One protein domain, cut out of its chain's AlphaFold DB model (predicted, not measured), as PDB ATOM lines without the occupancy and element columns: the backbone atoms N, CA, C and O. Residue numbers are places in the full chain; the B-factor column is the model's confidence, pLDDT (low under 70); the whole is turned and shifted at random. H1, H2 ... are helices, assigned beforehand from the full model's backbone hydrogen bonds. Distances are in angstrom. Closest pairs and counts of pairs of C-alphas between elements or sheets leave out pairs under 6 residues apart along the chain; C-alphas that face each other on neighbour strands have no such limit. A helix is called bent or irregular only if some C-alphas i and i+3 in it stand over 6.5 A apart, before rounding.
ATOM      1  N   ASN A 523     166.846 117.345  67.990       93.50
ATOM      2  CA  ASN A 523     167.477 116.842  66.760       93.50
ATOM      3  C   ASN A 523     166.470 116.355  65.701       93.50
ATOM      4  O   ASN A 523     166.869 115.973  64.603       93.50
ATOM      5  N   ARG A 524     165.176 116.315  66.033       93.25
ATOM      6  CA  ARG A 524     164.088 115.846  65.164       93.25
ATOM      7  C   ARG A 524     163.161 116.984  64.732       93.25
ATOM      8  O   ARG A 524     162.111 116.701  64.159       93.25
ATOM      9  N   LEU A 525     163.538 118.244  64.985       92.12
ATOM     10  CA  LEU A 525     162.716 119.425  64.697       92.12
ATOM     11  C   LEU A 525     162.235 119.465  63.237       92.12
ATOM     12  O   LEU A 525     161.046 119.648  62.988       92.12
ATOM     13  N   ASP A 526     163.122 119.189  62.276       94.12
ATOM     14  CA  ASP A 526     162.778 119.169  60.846       94.12
ATOM     15  C   ASP A 526     161.671 118.156  60.506       94.12
ATOM     16  O   ASP A 526     160.855 118.389  59.615       94.12
ATOM     17  N   GLU A 527     161.614 117.029  61.222       95.69
ATOM     18  CA  GLU A 527     160.614 115.983  60.988       95.69
ATOM     19  C   GLU A 527     159.242 116.329  61.571       95.69
ATOM     20  O   GLU A 527     158.226 115.841  61.068       95.69
ATOM     21  N   ILE A 528     159.201 117.154  62.620       95.50
ATOM     22  CA  ILE A 528     157.954 117.567  63.276       95.50
ATOM     23  C   ILE A 528     157.438 118.924  62.799       95.50
ATOM     24  O   ILE A 528     156.266 119.225  63.010       95.50
ATOM     25  N   MET A 529     158.267 119.722  62.119       95.12
ATOM     26  CA  MET A 529     157.907 121.066  61.665       95.12
ATOM     27  C   MET A 529     156.577 121.128  60.887       95.12
ATOM     28  O   MET A 529     155.787 122.023  61.171       95.12
ATOM     29  N   PRO A 530     156.234 120.187  59.979       96.00
ATOM     30  CA  PRO A 530     154.926 120.212  59.315       96.00
ATOM     31  C   PRO A 530     153.735 120.089  60.279       96.00
ATOM     32  O   PRO A 530     152.688 120.680  60.032       96.00
ATOM     33  N   TYR A 531     153.888 119.337  61.375       96.56
ATOM     34  CA  TYR A 531     152.853 119.187  62.402       96.56
ATOM     35  C   TYR A 531     152.758 120.431  63.281       96.56
ATOM     36  O   TYR A 531     151.658 120.852  63.609       96.56
ATOM     37  N   LEU A 532     153.900 121.040  63.614       95.06
ATOM     38  CA  LEU A 532     153.948 122.308  64.340       95.06
ATOM     39  C   LEU A 532     153.301 123.444  63.543       95.06
ATOM     40  O   LEU A 532     152.509 124.194  64.097       95.06
ATOM     41  N   VAL A 533     153.578 123.544  62.238       95.31
ATOM     42  CA  VAL A 533     152.923 124.526  61.357       95.31
ATOM     43  C   VAL A 533     151.411 124.324  61.359       95.31
ATOM     44  O   VAL A 533     150.672 125.285  61.539       95.31
ATOM     45  N   GLN A 534     150.950 123.078  61.237       95.88
ATOM     46  CA  GLN A 534     149.521 122.781  61.294       95.88
ATOM     47  C   GLN A 534     148.903 123.139  62.656       95.88
ATOM     48  O   GLN A 534     147.794 123.668  62.687       95.88
ATOM     49  N   ALA A 535     149.601 122.862  63.761       94.69
ATOM     50  CA  ALA A 535     149.141 123.192  65.107       94.69
ATOM     51  C   ALA A 535     149.069 124.712  65.333       94.69
ATOM     52  O   ALA A 535     148.079 125.210  65.864       94.69
ATOM     53  N   GLU A 536     150.068 125.464  64.870       93.19
ATOM     54  CA  GLU A 536     150.077 126.930  64.928       93.19
ATOM     55  C   GLU A 536     148.943 127.526  64.071       93.19
ATOM     56  O   GLU A 536     148.277 128.467  64.500       93.19
ATOM     57  N   ASP A 537     148.674 126.974  62.883       93.44
ATOM     58  CA  ASP A 537     147.558 127.412  62.035       93.44
ATOM     59  C   ASP A 537     146.198 127.122  62.697       93.44
ATOM     60  O   ASP A 537     145.322 127.992  62.726       93.44
ATOM     61  N   ASN A 538     146.036 125.946  63.316       94.12
ATOM     62  CA  ASN A 538     144.850 125.607  64.109       94.12
ATOM     63  C   ASN A 538     144.668 126.572  65.293       94.12
ATOM     64  O   ASN A 538     143.554 127.031  65.557       94.12
ATOM     65  N   ALA A 539     145.758 126.912  65.986       91.69
ATOM     66  CA  ALA A 539     145.749 127.829  67.118       91.69
ATOM     67  C   ALA A 539     145.376 129.261  66.707       91.69
ATOM     68  O   ALA A 539     144.561 129.906  67.369       91.69
ATOM     69  N   LYS A 540     145.917 129.753  65.584       91.81
ATOM     70  CA  LYS A 540     145.543 131.058  65.013       91.81
ATOM     71  C   LYS A 540     144.070 131.094  64.643       91.81
ATOM     72  O   LYS A 540     143.391 132.056  64.993       91.81
ATOM     73  N   TRP A 541     143.576 130.048  63.983       94.12
ATOM     74  CA  TRP A 541     142.168 129.936  63.622       94.12
ATOM     75  C   TRP A 541     141.258 129.954  64.856       94.12
ATOM     76  O   TRP A 541     140.267 130.684  64.888       94.12
ATOM     77  N   TYR A 542     141.629 129.207  65.900       94.06
ATOM     78  CA  TYR A 542     140.931 129.224  67.185       94.06
ATOM     79  C   TYR A 542     140.896 130.636  67.792       94.06
ATOM     80  O   TYR A 542     139.825 131.126  68.149       94.06
ATOM     81  N   GLY A 543     142.031 131.343  67.803       92.50
ATOM     82  CA  GLY A 543     142.104 132.728  68.270       92.50
ATOM     83  C   GLY A 543     141.209 133.693  67.485       92.50
ATOM     84  O   GLY A 543     140.536 134.533  68.083       92.50
ATOM     85  N   LEU A 544     141.161 133.575  66.154       94.94
ATOM     86  CA  LEU A 544     140.274 134.392  65.318       94.94
ATOM     87  C   LEU A 544     138.793 134.096  65.598       94.94
ATOM     88  O   LEU A 544     137.988 135.026  65.633       94.94
ATOM     89  N   ASN A 545     138.438 132.833  65.857       96.31
ATOM     90  CA  ASN A 545     137.081 132.456  66.252       96.31
ATOM     91  C   ASN A 545     136.654 133.122  67.569       96.31
ATOM     92  O   ASN A 545     135.595 133.747  67.615       96.31
ATOM     93  N   GLU A 546     137.493 133.067  68.606       95.44
ATOM     94  CA  GLU A 546     137.210 133.708  69.901       95.44
ATOM     95  C   GLU A 546     137.053 135.232  69.768       95.44
ATOM     96  O   GLU A 546     136.191 135.846  70.404       95.44
ATOM     97  N   VAL A 547     137.825 135.870  68.882       94.69
ATOM     98  CA  VAL A 547     137.658 137.300  68.589       94.69
ATOM     99  C   VAL A 547     136.362 137.599  67.848       94.69
ATOM    100  O   VAL A 547     135.672 138.559  68.202       94.69
ATOM    101  N   SER A 548     135.997 136.793  66.852       96.12
ATOM    102  CA  SER A 548     134.699 136.907  66.181       96.12
ATOM    103  C   SER A 548     133.539 136.782  67.173       96.12
ATOM    104  O   SER A 548     132.595 137.574  67.118       96.12
ATOM    105  N   GLU A 549     133.617 135.847  68.122       96.25
ATOM    106  CA  GLU A 549     132.626 135.699  69.192       96.25
ATOM    107  C   GLU A 549     132.606 136.915  70.128       96.25
ATOM    108  O   GLU A 549     131.533 137.456  70.416       96.25
ATOM    109  N   HIS A 550     133.774 137.424  70.533       94.81
ATOM    110  CA  HIS A 550     133.882 138.643  71.335       94.81
ATOM    111  C   HIS A 550     133.244 139.854  70.636       94.81
ATOM    112  O   HIS A 550     132.452 140.583  71.246       94.81
ATOM    113  N   PHE A 551     133.517 140.057  69.346       96.12
ATOM    114  CA  PHE A 551     132.873 141.107  68.558       96.12
ATOM    115  C   PHE A 551     131.355 140.915  68.484       96.12
ATOM    116  O   PHE A 551     130.615 141.885  68.685       96.12
ATOM    117  N   ALA A 552     130.878 139.681  68.307       96.19
ATOM    118  CA  ALA A 552     129.449 139.381  68.278       96.19
ATOM    119  C   ALA A 552     128.756 139.742  69.603       96.19
ATOM    120  O   ALA A 552     127.663 140.315  69.580       96.19
ATOM    121  N   THR A 553     129.403 139.507  70.755       96.44
ATOM    122  CA  THR A 553     128.872 139.936  72.068       96.44
ATOM    123  C   THR A 553     128.740 141.458  72.200       96.44
ATOM    124  O   THR A 553     127.903 141.946  72.959       96.44
ATOM    125  N   ASN A 554     129.498 142.208  71.396       95.12
ATOM    126  CA  ASN A 554     129.462 143.664  71.299       95.12
ATOM    127  C   ASN A 554     128.637 144.182  70.099       95.12
ATOM    128  O   ASN A 554     128.661 145.375  69.794       95.12
ATOM    129  N   GLY A 555     127.887 143.310  69.415       95.56
ATOM    130  CA  GLY A 555     127.022 143.676  68.288       95.56
ATOM    131  C   GLY A 555     127.752 143.920  66.961       95.56
ATOM    132  O   GLY A 555     127.158 144.480  66.040       95.56
ATOM    133  N   ILE A 556     129.015 143.505  66.854       96.00
ATOM    134  CA  ILE A 556     129.840 143.595  65.647       96.00
ATOM    135  C   ILE A 556     129.906 142.199  65.017       96.00
ATOM    136  O   ILE A 556     130.307 141.241  65.667       96.00
ATOM    137  N   ILE A 557     129.490 142.063  63.758       94.69
ATOM    138  CA  ILE A 557     129.466 140.770  63.062       94.69
ATOM    139  C   ILE A 557     130.638 140.722  62.087       94.69
ATOM    140  O   ILE A 557     130.673 141.507  61.145       94.69
ATOM    141  N   VAL A 558     131.555 139.783  62.307       95.38
ATOM    142  CA  VAL A 558     132.703 139.500  61.438       95.38
ATOM    143  C   VAL A 558     133.043 138.018  61.537       95.38
ATOM    144  O   VAL A 558     132.943 137.439  62.623       95.38
ATOM    145  N   SER A 559     133.407 137.387  60.422       95.75
ATOM    146  CA  SER A 559     133.824 135.982  60.432       95.75
ATOM    147  C   SER A 559     135.342 135.845  60.613       95.75
ATOM    148  O   SER A 559     136.080 136.768  60.252       95.75
ATOM    149  N   PRO A 560     135.831 134.703  61.125       93.94
ATOM    150  CA  PRO A 560     137.266 134.447  61.225       93.94
ATOM    151  C   PRO A 560     137.973 134.537  59.866       93.94
ATOM    152  O   PRO A 560     139.059 135.102  59.792       93.94
ATOM    153  N   GLU A 561     137.324 134.090  58.780       95.31
ATOM    154  CA  GLU A 561     137.845 134.204  57.408       95.31
ATOM    155  C   GLU A 561     138.071 135.659  56.988       95.31
ATOM    156  O   GLU A 561     138.968 135.937  56.202       95.31
ATOM    157  N   GLU A 562     137.235 136.592  57.454       94.69
ATOM    158  CA  GLU A 562     137.402 138.011  57.144       94.69
ATOM    159  C   GLU A 562     138.564 138.610  57.939       94.69
ATOM    160  O   GLU A 562     139.363 139.353  57.370       94.69
ATOM    161  N   LEU A 563     138.687 138.257  59.223       92.94
ATOM    162  CA  LEU A 563     139.793 138.705  60.073       92.94
ATOM    163  C   LEU A 563     141.147 138.170  59.591       92.94
ATOM    164  O   LEU A 563     142.137 138.892  59.654       92.94
ATOM    165  N   GLU A 564     141.193 136.945  59.064       91.44
ATOM    166  CA  GLU A 564     142.413 136.316  58.532       91.44
ATOM    167  C   GLU A 564     143.010 137.068  57.325       91.44
ATOM    168  O   GLU A 564     144.198 136.951  57.036       91.44
ATOM    169  N   LEU A 565     142.213 137.881  56.618       91.19
ATOM    170  CA  LEU A 565     142.686 138.685  55.480       91.19
ATOM    171  C   LEU A 565     143.532 139.899  55.892       91.19
ATOM    172  O   LEU A 565     144.047 140.602  55.017       91.19
ATOM    173  N   TYR A 566     143.637 140.170  57.190       88.25
ATOM    174  CA  TYR A 566     144.326 141.321  57.755       88.25
ATOM    175  C   TYR A 566     145.624 140.896  58.435       88.25
ATOM    176  O   TYR A 566     145.704 139.823  59.028       88.25
ATOM    177  N   ASP A 567     146.634 141.767  58.395       79.38
ATOM    178  CA  ASP A 567     147.909 141.512  59.079       79.38
ATOM    179  C   ASP A 567     147.730 141.495  60.612       79.38
ATOM    180  O   ASP A 567     148.518 140.888  61.336       79.38
ATOM    181  N   ASP A 568     146.703 142.199  61.105       82.81
ATOM    182  CA  ASP A 568     146.422 142.407  62.522       82.81
ATOM    183  C   ASP A 568     144.934 142.771  62.751       82.81
ATOM    184  O   ASP A 568     144.303 143.484  61.967       82.81
ATOM    185  N   ILE A 569     144.366 142.303  63.866       88.50
ATOM    186  CA  ILE A 569     142.971 142.533  64.280       88.50
ATOM    187  C   ILE A 569     142.679 144.023  64.523       88.50
ATOM    188  O   ILE A 569     141.579 144.494  64.225       88.50
ATOM    189  N   GLN A 570     143.642 144.793  65.034       86.38
ATOM    190  CA  GLN A 570     143.527 146.242  65.212       86.38
ATOM    191  C   GLN A 570     143.456 146.979  63.877       86.38
ATOM    192  O   GLN A 570     142.735 147.979  63.786       86.38
ATOM    193  N   GLN A 571     144.141 146.495  62.836       89.50
ATOM    194  CA  GLN A 571     143.983 147.028  61.486       89.50
ATOM    195  C   GLN A 571     142.526 146.886  61.027       89.50
ATOM    196  O   GLN A 571     141.903 147.894  60.680       89.50
ATOM    197  N   TRP A 572     141.957 145.676  61.098       93.81
ATOM    198  CA  TRP A 572     140.551 145.444  60.744       93.81
ATOM    199  C   TRP A 572     139.608 146.317  61.583       93.81
ATOM    200  O   TRP A 572     138.719 146.983  61.044       93.81
ATOM    201  N   ALA A 573     139.836 146.374  62.898       92.00
ATOM    202  CA  ALA A 573     139.028 147.150  63.833       92.00
ATOM    203  C   ALA A 573     139.049 148.656  63.508       92.00
ATOM    204  O   ALA A 573     138.011 149.321  63.544       92.00
ATOM    205  N   THR A 574     140.214 149.189  63.132       89.69
ATOM    206  CA  THR A 574     140.383 150.593  62.733       89.69
ATOM    207  C   THR A 574     139.656 150.890  61.424       89.69
ATOM    208  O   THR A 574     138.913 151.868  61.342       89.69
ATOM    209  N   GLU A 575     139.829 150.041  60.407       93.19
ATOM    210  CA  GLU A 575     139.186 150.209  59.098       93.19
ATOM    211  C   GLU A 575     137.650 150.130  59.183       93.19
ATOM    212  O   GLU A 575     136.950 150.803  58.421       93.19
ATOM    213  N   ASN A 576     137.125 149.396  60.168       93.88
ATOM    214  CA  ASN A 576     135.692 149.218  60.402       93.88
ATOM    215  C   ASN A 576     135.108 150.112  61.512       93.88
ATOM    216  O   ASN A 576     133.938 149.971  61.862       93.88
ATOM    217  N   ASN A 577     135.869 151.092  62.017       94.31
ATOM    218  CA  ASN A 577     135.437 152.040  63.057       94.31
ATOM    219  C   ASN A 577     134.940 151.366  64.353       94.31
ATOM    220  O   ASN A 577     134.003 151.850  64.998       94.31
ATOM    221  N   VAL A 578     135.564 150.255  64.743       94.31
ATOM    222  CA  VAL A 578     135.301 149.593  66.024       94.31
ATOM    223  C   VAL A 578     135.714 150.526  67.172       94.31
ATOM    224  O   VAL A 578     136.781 151.146  67.108       94.31
ATOM    225  N   PRO A 579     134.905 150.653  68.241       93.81
ATOM    226  CA  PRO A 579     135.276 151.449  69.405       93.81
ATOM    227  C   PRO A 579     136.643 151.032  69.987       93.81
ATOM    228  O   PRO A 579     136.863 149.838  70.192       93.81
ATOM    229  N   PRO A 580     137.538 151.981  70.335       87.19
ATOM    230  CA  PRO A 580     138.907 151.664  70.756       87.19
ATOM    231  C   PRO A 580     139.024 150.691  71.934       87.19
ATOM    232  O   PRO A 580     139.929 149.870  71.942       87.19
ATOM    233  N   GLY A 581     138.107 150.752  72.909       87.94
ATOM    234  CA  GLY A 581     138.100 149.810  74.037       87.94
ATOM    235  C   GLY A 581     137.898 148.363  73.581       87.94
ATOM    236  O   GLY A 581     138.691 147.499  73.924       87.94
ATOM    237  N   ILE A 582     136.915 148.132  72.705       90.44
ATOM    238  CA  ILE A 582     136.614 146.803  72.151       90.44
ATOM    239  C   ILE A 582     137.771 146.311  71.270       90.44
ATOM    240  O   ILE A 582     138.114 145.136  71.304       90.44
ATOM    241  N   ALA A 583     138.399 147.204  70.498       86.56
ATOM    242  CA  ALA A 583     139.547 146.860  69.656       86.56
ATOM    243  C   ALA A 583     140.804 146.473  70.463       86.56
ATOM    244  O   ALA A 583     141.603 145.653  70.018       86.56
ATOM    245  N   ILE A 584     141.004 147.075  71.639       83.69
ATOM    246  CA  ILE A 584     142.092 146.703  72.554       83.69
ATOM    247  C   ILE A 584     141.772 145.362  73.222       83.69
ATOM    248  O   ILE A 584     142.624 144.474  73.259       83.69
ATOM    249  N   ASP A 585     140.539 145.200  73.705       86.06
ATOM    250  CA  ASP A 585     140.095 143.974  74.366       86.06
ATOM    251  C   ASP A 585     140.145 142.766  73.420       86.06
ATOM    252  O   ASP A 585     140.588 141.693  73.829       86.06
ATOM    253  N   SER A 586     139.796 142.934  72.139       88.50
ATOM    254  CA  SER A 586     139.861 141.854  71.150       88.50
ATOM    255  C   SER A 586     141.282 141.332  70.919       88.50
ATOM    256  O   SER A 586     141.462 140.134  70.715       88.50
ATOM    257  N   MET A 587     142.309 142.185  71.008       85.31
ATOM    258  CA  MET A 587     143.703 141.737  70.930       85.31
ATOM    259  C   MET A 587     144.082 140.876  72.143       85.31
ATOM    260  O   MET A 587     144.736 139.846  71.994       85.31
ATOM    261  N   ASN A 588     143.631 141.253  73.343       81.81
ATOM    262  CA  ASN A 588     143.850 140.446  74.545       81.81
ATOM    263  C   ASN A 588     143.129 139.094  74.457       81.81
ATOM    264  O   ASN A 588     143.700 138.073  74.840       81.81
ATOM    265  N   VAL A 589     141.903 139.081  73.918       86.25
ATOM    266  CA  VAL A 589     141.156 137.847  73.629       86.25
ATOM    267  C   VAL A 589     141.937 136.967  72.658       86.25
ATOM    268  O   VAL A 589     142.166 135.802  72.969       86.25
ATOM    269  N   TYR A 590     142.414 137.522  71.539       88.12
ATOM    270  CA  TYR A 590     143.200 136.777  70.554       88.12
ATOM    271  C   TYR A 590     144.455 136.156  71.159       88.12
ATOM    272  O   TYR A 590     144.683 134.966  70.987       88.12
ATOM    273  N   LEU A 591     145.267 136.938  71.876       83.12
ATOM    274  CA  LEU A 591     146.529 136.455  72.441       83.12
ATOM    275  C   LEU A 591     146.306 135.349  73.478       83.12
ATOM    276  O   LEU A 591     147.050 134.369  73.497       83.12
ATOM    277  N   LYS A 592     145.270 135.484  74.315       80.12
ATOM    278  CA  LYS A 592     144.890 134.446  75.278       80.12
ATOM    279  C   LYS A 592     144.428 133.174  74.563       80.12
ATOM    280  O   LYS A 592     144.933 132.094  74.856       80.12
ATOM    281  N   ALA A 593     143.508 133.315  73.612       85.94
ATOM    282  CA  ALA A 593     142.970 132.198  72.849       85.94
ATOM    283  C   ALA A 593     144.047 131.510  72.002       85.94
ATOM    284  O   ALA A 593     144.072 130.291  71.933       85.94
ATOM    285  N   LEU A 594     144.983 132.256  71.412       86.50
ATOM    286  CA  LEU A 594     146.118 131.702  70.677       86.50
ATOM    287  C   LEU A 594     146.974 130.807  71.583       86.50
ATOM    288  O   LEU A 594     147.260 129.674  71.207       86.50
ATOM    289  N   ALA A 595     147.329 131.275  72.783       81.25
ATOM    290  CA  ALA A 595     148.108 130.490  73.742       81.25
ATOM    291  C   ALA A 595     147.371 129.216  74.205       81.25
ATOM    292  O   ALA A 595     147.986 128.167  74.388       81.25
ATOM    293  N   GLU A 596     146.045 129.279  74.370       83.31
ATOM    294  CA  GLU A 596     145.213 128.097  74.641       83.31
ATOM    295  C   GLU A 596     145.154 127.154  73.427       83.31
ATOM    296  O   GLU A 596     145.308 125.939  73.567       83.31
ATOM    297  N   GLY A 597     145.002 127.720  72.228       88.31
ATOM    298  CA  GLY A 597     144.943 127.024  70.948       88.31
ATOM    299  C   GLY A 597     146.207 126.227  70.638       88.31
ATOM    300  O   GLY A 597     146.114 125.089  70.182       88.31
ATOM    301  N   GLN A 598     147.384 126.777  70.955       87.88
ATOM    302  CA  GLN A 598     148.684 126.120  70.754       87.88
ATOM    303  C   GLN A 598     148.803 124.797  71.526       87.88
ATOM    304  O   GLN A 598     149.583 123.924  71.152       87.88
ATOM    305  N   LEU A 599     147.992 124.609  72.569       87.88
ATOM    306  CA  LEU A 599     147.986 123.403  73.393       87.88
ATOM    307  C   LEU A 599     146.919 122.380  72.985       87.88
ATOM    308  O   LEU A 599     146.921 121.271  73.524       87.88
ATOM    309  N   LEU A 600     146.028 122.703  72.039       89.25
ATOM    310  CA  LEU A 600     144.952 121.800  71.605       89.25
ATOM    311  C   LEU A 600     145.488 120.532  70.928       89.25
ATOM    312  O   LEU A 600     144.956 119.445  71.147       89.25
ATOM    313  N   ASP A 601     146.577 120.657  70.167       91.50
ATOM    314  CA  ASP A 601     147.200 119.541  69.442       91.50
ATOM    315  C   ASP A 601     148.313 118.842  70.241       91.50
ATOM    316  O   ASP A 601     148.983 117.933  69.744       91.50
ATOM    317  N   MET A 602     148.498 119.211  71.510       90.38
ATOM    318  CA  MET A 602     149.567 118.693  72.360       90.38
ATOM    319  C   MET A 602     149.586 117.156  72.438       90.38
ATOM    320  O   MET A 602     150.659 116.550  72.392       90.38
ATOM    321  N   ASP A 603     148.429 116.502  72.574       90.06
ATOM    322  CA  ASP A 603     148.365 115.036  72.670       90.06
ATOM    323  C   ASP A 603     148.782 114.363  71.358       90.06
ATOM    324  O   ASP A 603     149.505 113.364  71.375       90.06
ATOM    325  N   LEU A 604     148.394 114.945  70.218       93.19
ATOM    326  CA  LEU A 604     148.838 114.494  68.903       93.19
ATOM    327  C   LEU A 604     150.358 114.640  68.779       93.19
ATOM    328  O   LEU A 604     151.029 113.656  68.466       93.19
ATOM    329  N   LEU A 605     150.898 115.826  69.067       95.12
ATOM    330  CA  LEU A 605     152.326 116.123  68.930       95.12
ATOM    331  C   LEU A 605     153.193 115.199  69.799       95.12
ATOM    332  O   LEU A 605     154.177 114.646  69.313       95.12
ATOM    333  N   ASN A 606     152.794 114.950  71.050       93.38
ATOM    334  CA  ASN A 606     153.513 114.039  71.950       93.38
ATOM    335  C   ASN A 606     153.337 112.550  71.585       93.38
ATOM    336  O   ASN A 606     154.139 111.722  72.011       93.38
ATOM    337  N   SER A 607     152.316 112.190  70.799       93.69
ATOM    338  CA  SER A 607     152.123 110.817  70.302       93.69
ATOM    339  C   SER A 607     152.959 110.488  69.058       93.69
ATOM    340  O   SER A 607     153.042 109.322  68.657       93.69
ATOM    341  N   LEU A 608     153.584 111.495  68.435       95.69
ATOM    342  CA  LEU A 608     154.430 111.293  67.265       95.69
ATOM    343  C   LEU A 608     155.627 110.398  67.625       95.69
ATOM    344  O   LEU A 608     156.267 110.619  68.657       95.69
TER     345      LEU A 608
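What this domain is: This is residues 523 to 608 of the 646 residues of an uncharacterized protein of Planctomycetes bacterium (UniProt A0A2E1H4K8). One long helix, H1, is the spine of a loose rod; H4 packs on it and runs back along it, H2 and H3 sit by H1's later part and H4's beginning, and H5 returns near H1's earlier part. There are 86 residues with five named helices, H1 to H5 in order, all helix. The radius of gyration of the C-alphas is 14.9 A, the spans 47 by 20 by 18 A.

How they stand to each other: Start at H1, residues 523 to 553, irregular, with C-alphas 523 and 526 7.9 A apart, and a kink of 55 degrees near residue 530. Its residues 541 to 548 alone touch H2, residues 560 to 563, closest at C-alphas Leu 544 and Pro 560, 5.1 A. H3, residues 569 to 575, and H4, residues 580 to 597, form a helical hairpin, touching through H4's residues 583 to 587 alone, closest at C-alphas Ala 573 and Ala 583, 5.9 A. H4 touches H1, opposite ways at 36 degrees, only just steep, closest at C-alphas Ala 539 and Gly 597, 4.0 A. H5, residues 602 to 607, is close to but not clearly touching H1. O i to N i+4 pairs are within hydrogen-bond range throughout H3 and H5, 24 of 27 in H1 and 13 of 14 in H4; H2 is too short.

Where its parts are: Find C-alpha 523 at (167.477, 116.842, 66.760); H1 runs 45.3 A from there. H4 runs 25.4 A; H5 ends at C-alpha 607, (152.123, 110.817, 70.302).

The domain as a whole: The printed part has no cut, no link is long, and no printed residue is under 70 in pLDDT.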